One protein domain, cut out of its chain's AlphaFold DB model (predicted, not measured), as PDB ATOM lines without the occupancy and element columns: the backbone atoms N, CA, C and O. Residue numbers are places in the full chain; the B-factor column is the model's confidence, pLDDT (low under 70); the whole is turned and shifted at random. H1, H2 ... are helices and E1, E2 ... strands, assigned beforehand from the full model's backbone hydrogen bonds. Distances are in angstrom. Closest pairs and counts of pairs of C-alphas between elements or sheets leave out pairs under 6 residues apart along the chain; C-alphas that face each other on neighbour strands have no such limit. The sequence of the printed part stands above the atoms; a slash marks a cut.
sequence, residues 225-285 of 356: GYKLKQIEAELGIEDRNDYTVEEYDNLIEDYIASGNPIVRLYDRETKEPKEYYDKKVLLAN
ATOM      1  N   GLY A 225       5.285  15.557  25.890       83.69
ATOM      2  CA  GLY A 225       6.429  14.871  26.509       83.69
ATOM      3  C   GLY A 225       6.359  14.834  28.047       83.69
ATOM      4  O   GLY A 225       5.408  14.325  28.634       83.69
ATOM      5  N   TYR A 226       7.338  15.439  28.733       79.19
ATOM      6  CA  TYR A 226       7.367  15.505  30.206       79.19
ATOM      7  C   TYR A 226       6.213  16.309  30.836       79.19
ATOM      8  O   TYR A 226       5.911  16.120  32.015       79.19
ATOM      9  N   LYS A 227       5.563  17.209  30.085       86.75
ATOM     10  CA  LYS A 227       4.363  17.935  30.533       86.75
ATOM     11  C   LYS A 227       3.177  17.009  30.712       86.75
ATOM     12  O   LYS A 227       2.360  17.273  31.589       86.75
ATOM     13  N   LEU A 228       3.122  15.912  29.961       89.69
ATOM     14  CA  LEU A 228       2.077  14.914  30.124       89.69
ATOM     15  C   LEU A 228       2.081  14.345  31.549       89.69
ATOM     16  O   LEU A 228       1.036  14.310  32.182       89.69
ATOM     17  N   LYS A 229       3.264  14.080  32.125       88.06
ATOM     18  CA  LYS A 229       3.393  13.648  33.531       88.06
ATOM     19  C   LYS A 229       2.885  14.670  34.549       88.06
ATOM     20  O   LYS A 229       2.437  14.298  35.628       88.06
ATOM     21  N   GLN A 230       2.982  15.964  34.238       88.06
ATOM     22  CA  GLN A 230       2.439  17.014  35.108       88.06
ATOM     23  C   GLN A 230       0.909  16.982  35.083       88.06
ATOM     24  O   GLN A 230       0.279  17.035  36.134       88.06
ATOM     25  N   ILE A 231       0.332  16.814  33.892       91.81
ATOM     26  CA  ILE A 231      -1.116  16.678  33.699       91.81
ATOM     27  C   ILE A 231      -1.637  15.408  34.381       91.81
ATOM     28  O   ILE A 231      -2.628  15.474  35.100       91.81
ATOM     29  N   GLU A 232      -0.948  14.275  34.224       93.38
ATOM     30  CA  GLU A 232      -1.277  13.012  34.902       93.38
ATOM     31  C   GLU A 232      -1.339  13.193  36.424       93.38
ATOM     32  O   GLU A 232      -2.322  12.805  37.052       93.38
ATOM     33  N   ALA A 233      -0.346  13.868  37.013       91.31
ATOM     34  CA  ALA A 233      -0.329  14.150  38.445       91.31
ATOM     35  C   ALA A 233      -1.491  15.060  38.889       91.31
ATOM     36  O   ALA A 233      -2.072  14.840  39.951       91.31
ATOM     37  N   GLU A 234      -1.854  16.066  38.089       91.56
ATOM     38  CA  GLU A 234      -3.002  16.942  38.367       91.56
ATOM     39  C   GLU A 234      -4.348  16.215  38.251       91.56
ATOM     40  O   GLU A 234      -5.279  16.516  39.002       91.56
ATOM     41  N   LEU A 235      -4.444  15.244  37.340       92.62
ATOM     42  CA  LEU A 235      -5.608  14.371  37.173       92.62
ATOM     43  C   LEU A 235      -5.657  13.229  38.201       92.62
ATOM     44  O   LEU A 235      -6.680  12.553  38.303       92.62
ATOM     45  N   GLY A 236      -4.589  13.020  38.977       93.19
ATOM     46  CA  GLY A 236      -4.483  11.922  39.939       93.19
ATOM     47  C   GLY A 236      -4.268  10.550  39.291       93.19
ATOM     48  O   GLY A 236      -4.668   9.542  39.867       93.19
ATOM     49  N   ILE A 237      -3.668  10.508  38.100       92.25
ATOM     50  CA  ILE A 237      -3.297   9.277  37.393       92.25
ATOM     51  C   ILE A 237      -1.957   8.789  37.963       92.25
ATOM     52  O   ILE A 237      -0.922   9.418  37.744       92.25
ATOM     53  N   GLU A 238      -1.976   7.684  38.716       88.31
ATOM     54  CA  GLU A 238      -0.765   7.080  39.299       88.31
ATOM     55  C   GLU A 238      -0.051   6.138  38.315       88.31
ATOM     56  O   GLU A 238       1.171   6.212  38.178       88.31
ATOM     57  N   ASP A 239      -0.806   5.301  37.595       86.56
ATOM     58  CA  ASP A 239      -0.307   4.451  36.512       86.56
ATOM     59  C   ASP A 239      -1.216   4.571  35.277       86.56
ATOM     60  O   ASP A 239      -2.420   4.324  35.321       86.56
ATOM     61  N   ARG A 240      -0.625   4.934  34.133       85.94
ATOM     62  CA  ARG A 240      -1.327   5.012  32.842       85.94
ATOM     63  C   ARG A 240      -1.905   3.669  32.390       85.94
ATOM     64  O   ARG A 240      -2.841   3.659  31.598       85.94
ATOM     65  N   ASN A 241      -1.335   2.553  32.846       86.75
ATOM     66  CA  ASN A 241      -1.755   1.209  32.446       86.75
ATOM     67  C   ASN A 241      -3.077   0.776  33.095       86.75
ATOM     68  O   ASN A 241      -3.661  -0.219  32.666       86.75
ATOM     69  N   ASP A 242      -3.570   1.532  34.079       91.25
ATOM     70  CA  ASP A 242      -4.876   1.303  34.705       91.25
ATOM     71  C   ASP A 242      -6.052   1.725  33.805       91.25
ATOM     72  O   ASP A 242      -7.210   1.448  34.119       91.25
ATOM     73  N   TYR A 243      -5.763   2.375  32.673       92.25
ATOM     74  CA  TYR A 243      -6.744   2.917  31.738       92.25
ATOM     75  C   TYR A 243      -6.620   2.247  30.372       92.25
ATOM     76  O   TYR A 243      -5.525   1.921  29.903       92.25
ATOM     77  N   THR A 244      -7.745   2.091  29.673       94.50
ATOM     78  CA  THR A 244      -7.686   1.814  28.234       94.50
ATOM     79  C   THR A 244      -7.146   3.037  27.485       94.50
ATOM     80  O   THR A 244      -7.253   4.168  27.957       94.50
ATOM     81  N   VAL A 245      -6.584   2.827  26.289       89.12
ATOM     82  CA  VAL A 245      -6.045   3.922  25.458       89.12
ATOM     83  C   VAL A 245      -7.103   5.000  25.204       89.12
ATOM     84  O   VAL A 245      -6.811   6.181  25.327       89.12
ATOM     85  N   GLU A 246      -8.342   4.598  24.914       93.38
ATOM     86  CA  GLU A 246      -9.448   5.524  24.651       93.38
ATOM     87  C   GLU A 246      -9.858   6.310  25.907       93.38
ATOM     88  O   GLU A 246     -10.103   7.512  25.831       93.38
ATOM     89  N   GLU A 247      -9.911   5.670  27.078       94.31
ATOM     90  CA  GLU A 247     -10.205   6.361  28.341       94.31
ATOM     91  C   GLU A 247      -9.116   7.375  28.695       94.31
ATOM     92  O   GLU A 247      -9.428   8.511  29.049       94.31
ATOM     93  N   TYR A 248      -7.849   6.977  28.567       94.50
ATOM     94  CA  TYR A 248      -6.712   7.851  28.831       94.50
ATOM     95  C   TYR A 248      -6.691   9.050  27.875       94.50
ATOM     96  O   TYR A 248      -6.583  10.190  28.326       94.50
ATOM     97  N   ASP A 249      -6.854   8.809  26.571       94.06
ATOM     98  CA  ASP A 249      -6.879   9.871  25.565       94.06
ATOM     99  C   ASP A 249      -7.989  10.890  25.863       94.06
ATOM    100  O   ASP A 249      -7.724  12.091  25.887       94.06
ATOM    101  N   ASN A 250      -9.199  10.421  26.190       94.56
ATOM    102  CA  ASN A 250     -10.316  11.297  26.548       94.56
ATOM    103  C   ASN A 250     -10.015  12.151  27.794       94.56
ATOM    104  O   ASN A 250     -10.314  13.344  27.796       94.56
ATOM    105  N   LEU A 251      -9.392  11.583  28.838       94.88
ATOM    106  CA  LEU A 251      -9.025  12.335  30.050       94.88
ATOM    107  C   LEU A 251      -8.043  13.473  29.750       94.88
ATOM    108  O   LEU A 251      -8.201  14.589  30.257       94.88
ATOM    109  N   ILE A 252      -7.030  13.202  28.923       94.56
ATOM    110  CA  ILE A 252      -6.033  14.206  28.546       94.56
ATOM    111  C   ILE A 252      -6.650  15.271  27.635       94.56
ATOM    112  O   ILE A 252      -6.427  16.467  27.848       94.56
ATOM    113  N   GLU A 253      -7.459  14.875  26.654       94.38
ATOM    114  CA  GLU A 253      -8.137  15.809  25.750       94.38
ATOM    115  C   GLU A 253      -9.114  16.727  26.496       94.38
ATOM    116  O   GLU A 253      -9.098  17.946  26.277       94.38
ATOM    117  N   ASP A 254      -9.882  16.184  27.444       94.75
ATOM    118  CA  ASP A 254     -10.765  16.958  28.321       94.75
ATOM    119  C   ASP A 254      -9.972  17.953  29.173       94.75
ATOM    120  O   ASP A 254     -10.358  19.123  29.287       94.75
ATOM    121  N   TYR A 255      -8.827  17.541  29.728       94.25
ATOM    122  CA  TYR A 255      -7.949  18.444  30.469       94.25
ATOM    123  C   TYR A 255      -7.458  19.599  29.584       94.25
ATOM    124  O   TYR A 255      -7.560  20.765  29.986       94.25
ATOM    125  N   ILE A 256      -6.982  19.312  28.367       92.75
ATOM    126  CA  ILE A 256      -6.516  20.339  27.420       92.75
ATOM    127  C   ILE A 256      -7.666  21.296  27.057       92.75
ATOM    128  O   ILE A 256      -7.473  22.519  26.998       92.75
ATOM    129  N   ALA A 257      -8.878  20.770  26.863       91.81
ATOM    130  CA  ALA A 257     -10.066  21.556  26.539       91.81
ATOM    131  C   ALA A 257     -10.581  22.406  27.720       91.81
ATOM    132  O   ALA A 257     -11.117  23.497  27.501       91.81
ATOM    133  N   SER A 258     -10.383  21.949  28.962       88.12
ATOM    134  CA  SER A 258     -11.031  22.471  30.181       88.12
ATOM    135  C   SER A 258     -10.745  23.935  30.526       88.12
ATOM    136  O   SER A 258     -11.521  24.557  31.250       88.12
ATOM    137  N   GLY A 259      -9.649  24.518  30.032       75.44
ATOM    138  CA  GLY A 259      -9.268  25.875  30.437       75.44
ATOM    139  C   GLY A 259      -7.838  26.005  30.933       75.44
ATOM    140  O   GLY A 259      -7.280  27.096  30.795       75.44
ATOM    141  N   ASN A 260      -7.236  24.913  31.399       85.62
ATOM    142  CA  ASN A 260      -5.936  24.934  32.061       85.62
ATOM    143  C   ASN A 260      -4.819  25.431  31.122       85.62
ATOM    144  O   ASN A 260      -4.727  24.983  29.974       85.62
ATOM    145  N   PRO A 261      -4.009  26.415  31.551       86.94
ATOM    146  CA  PRO A 261      -2.911  26.919  30.742       86.94
ATOM    147  C   PRO A 261      -1.729  25.945  30.792       86.94
ATOM    148  O   PRO A 261      -1.156  25.705  31.849       86.94
ATOM    149  N   ILE A 262      -1.323  25.423  29.633       90.00
ATOM    150  CA  ILE A 262      -0.175  24.516  29.524       90.00
ATOM    151  C   ILE A 262       1.035  25.324  29.059       90.00
ATOM    152  O   ILE A 262       1.060  25.839  27.938       90.00
ATOM    153  N   VAL A 263       2.026  25.475  29.937       86.44
ATOM    154  CA  VAL A 263       3.234  26.261  29.651       86.44
ATOM    155  C   VAL A 263       4.109  25.517  28.646       86.44
ATOM    156  O   VAL A 263       4.537  24.392  28.904       86.44
ATOM    157  N   ARG A 264       4.418  26.179  27.532       82.19
ATOM    158  CA  ARG A 264       5.332  25.699  26.494       82.19
ATOM    159  C   ARG A 264       6.780  26.036  26.823       82.19
ATOM    160  O   ARG A 264       7.648  25.173  26.769       82.19
ATOM    161  N   LEU A 265       7.043  27.290  27.186       80.38
ATOM    162  CA  LEU A 265       8.398  27.777  27.420       80.38
ATOM    163  C   LEU A 265       8.443  28.642  28.675       80.38
ATOM    164  O   LEU A 265       7.595  29.513  28.868       80.38
ATOM    165  N   TYR A 266       9.450  28.407  29.513       80.38
ATOM    166  CA  TYR A 266       9.745  29.237  30.678       80.38
ATOM    167  C   TYR A 266      10.887  30.188  30.360       80.38
ATOM    168  O   TYR A 266      11.824  29.844  29.633       80.38
ATOM    169  N   ASP A 267      10.829  31.377  30.941       82.31
ATOM    170  CA  ASP A 267      11.978  32.261  30.976       82.31
ATOM    171  C   ASP A 267      13.097  31.625  31.820       82.31
ATOM    172  O   ASP A 267      12.876  31.153  32.940       82.31
ATOM    173  N   ARG A 268      14.312  31.555  31.264       79.88
ATOM    174  CA  ARG A 268      15.430  30.864  31.922       79.88
ATOM    175  C   ARG A 268      15.894  31.584  33.186       79.88
ATOM    176  O   ARG A 268      16.336  30.890  34.108       79.88
ATOM    177  N   GLU A 269      15.791  32.912  33.218       84.62
ATOM    178  CA  GLU A 269      16.262  33.761  34.312       84.62
ATOM    179  C   GLU A 269      15.216  33.858  35.419       84.62
ATOM    180  O   GLU A 269      15.526  33.604  36.582       84.62
ATOM    181  N   THR A 270      13.968  34.172  35.064       88.44
ATOM    182  CA  THR A 270      12.917  34.429  36.062       88.44
ATOM    183  C   THR A 270      12.157  33.175  36.483       88.44
ATOM    184  O   THR A 270      11.495  33.198  37.516       88.44
ATOM    185  N   LYS A 271      12.258  32.079  35.714       82.75
ATOM    186  CA  LYS A 271      11.451  30.849  35.865       82.75
ATOM    187  C   LYS A 271       9.944  31.062  35.694       82.75
ATOM    188  O   LYS A 271       9.169  30.156  35.990       82.75
ATOM    189  N   GLU A 272       9.529  32.209  35.168       88.12
ATOM    190  CA  GLU A 272       8.128  32.506  34.875       88.12
ATOM    191  C   GLU A 272       7.704  31.923  33.513       88.12
ATOM    192  O   GLU A 272       8.535  31.798  32.602       88.12
ATOM    193  N   PRO A 273       6.415  31.579  33.325       86.44
ATOM    194  CA  PRO A 273       5.891  31.183  32.022       86.44
ATOM    195  C   PRO A 273       6.061  32.296  30.980       86.44
ATOM    196  O   PRO A 273       5.542  33.401  31.138       86.44
ATOM    197  N   LYS A 274       6.755  31.991  29.882       87.69
ATOM    198  CA  LYS A 274       6.985  32.911  28.757       87.69
ATOM    199  C   LYS A 274       6.037  32.648  27.589       87.69
ATOM    200  O   LYS A 274       5.606  33.588  26.928       87.69
ATOM    201  N   GLU A 275       5.712  31.385  27.339       86.38
ATOM    202  CA  GLU A 275       4.826  30.970  26.252       86.38
ATOM    203  C   GLU A 275       3.928  29.819  26.704       86.38
ATOM    204  O   GLU A 275       4.361  28.950  27.463       86.38
ATOM    205  N   TYR A 276       2.690  29.798  26.213       89.06
ATOM    206  CA  TYR A 276       1.716  28.736  26.448       89.06
ATOM    207  C   TYR A 276       1.334  28.084  25.124       89.06
ATOM    208  O   TYR A 276       1.305  28.752  24.090       89.06
ATOM    209  N   TYR A 277       0.999  26.799  25.162       88.62
ATOM    210  CA  TYR A 277       0.453  26.121  23.993       88.62
ATOM    211  C   TYR A 277      -0.946  26.639  23.639       88.62
ATOM    212  O   TYR A 277      -1.782  26.883  24.516       88.62
ATOM    213  N   ASP A 278      -1.227  26.743  22.338       88.75
ATOM    214  CA  ASP A 278      -2.596  26.894  21.849       88.75
ATOM    215  C   ASP A 278      -3.303  25.533  21.916       88.75
ATOM    216  O   ASP A 278      -2.896  24.557  21.285       88.75
ATOM    217  N   LYS A 279      -4.399  25.481  22.670       89.50
ATOM    218  CA  LYS A 279      -5.220  24.279  22.865       89.50
ATOM    219  C   LYS A 279      -5.749  23.717  21.552       89.50
ATOM    220  O   LYS A 279      -5.800  22.504  21.388       89.50
ATOM    221  N   LYS A 280      -6.124  24.585  20.605       89.50
ATOM    222  CA  LYS A 280      -6.606  24.148  19.288       89.50
ATOM    223  C   LYS A 280      -5.508  23.468  18.489       89.50
ATOM    224  O   LYS A 280      -5.816  22.599  17.688       89.50
ATOM    225  N   VAL A 281      -4.257  23.880  18.695       87.75
ATOM    226  CA  VAL A 281      -3.098  23.265  18.047       87.75
ATOM    227  C   VAL A 281      -2.788  21.919  18.699       87.75
ATOM    228  O   VAL A 281      -2.610  20.948  17.979       87.75
ATOM    229  N   LEU A 282      -2.804  21.823  20.035       90.06
ATOM    230  CA  LEU A 282      -2.585  20.552  20.749       90.06
ATOM    231  C   LEU A 282      -3.638  19.481  20.427       90.06
ATOM    232  O   LEU A 282      -3.297  18.309  20.296       90.06
ATOM    233  N   LEU A 283      -4.903  19.882  20.294       91.06
ATOM    234  CA  LEU A 283      -6.011  18.988  19.937       91.06
ATOM    235  C   LEU A 283      -6.139  18.760  18.422       91.06
ATOM    236  O   LEU A 283      -7.028  18.031  17.985       91.06
ATOM    237  N   ALA A 284      -5.309  19.405  17.600       92.81
ATOM    238  CA  ALA A 284      -5.309  19.141  16.171       92.81
ATOM    239  C   ALA A 284      -4.648  17.790  15.888       92.81
ATOM    240  O   ALA A 284      -3.689  17.391  16.545       92.81
ATOM    241  N   ASN A 285      -5.140  17.118  14.855       92.50
ATOM    242  CA  ASN A 285      -4.509  15.918  14.342       92.50
ATOM    243  C   ASN A 285      -3.330  16.279  13.439       92.50
ATOM    244  O   ASN A 285      -3.445  17.150  12.571       92.50
TER     245      ASN A 285
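What this domain is: This is residues 225 to 285 of the 356 residues of an uncharacterized protein of Saprospirales bacterium (UniProt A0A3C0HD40). An elongated model in which helix H1 runs crosswise over helix H2, with H2 making one end of the long axis and the strand hairpin E1 and E2 the other. The short helix H3 follows the hairpin and comes back to the last residues of H2. The printed part has 61 residues, with three named helices and two named strands in the order H1 H2 E1 E2 H3; the sheet, E1 - E2, is antiparallel and the class is mixed, helices and strands. It is only just loose, close to compact, with a radius of gyration of the C-alphas of 12.9 A and spans of 40 by 24 by 17 A.

How they stand to each other: H1, residues 226 to 235, and H2, residues 245 to 257, are close but not clearly touching: their closest C-alphas, of Ile 231 and Ile 252, are 7.5 A apart. Their lines are about perpendicular, at 89 degrees. E1, residues 263 to 266, and E2, residues 273 to 276, form a hairpin, antiparallel at 152 degrees; N 264 and O 275 are 2.8 A apart and N 274 and O 265 are 2.8 A apart, within hydrogen-bond range. H1 and E1 are only just apart, at 8.4 A. H3, residues 279 to 282, only just touches H2, with 3 pairs of C-alphas within 8 A, through residues 256 to 257 of H2 alone; the closest C-alphas, of Ile 256 and Lys 279, are 6.2 A apart. Every O i to N i+4 pair is within hydrogen-bond range in H2, and 5 of 6 in H1; H3 is too short for such a pair.

Where its parts are: H1 begins at C-alpha 226 (7.367, 15.505, 30.206) and is 14.8 A long. H2 is 18.1 A, E1 7.2 A and E2 7.4 A long. H3 is 5.0 A long and ends at C-alpha 282 (-2.585, 20.552, 20.749).

The domain as a whole: The two C-alphas farthest apart, of Thr 244 and Glu 269, are 40.4 A apart. The printed part has no cut and no long link. The mean pLDDT of the printed part is 89.0, and no printed residue is under 70.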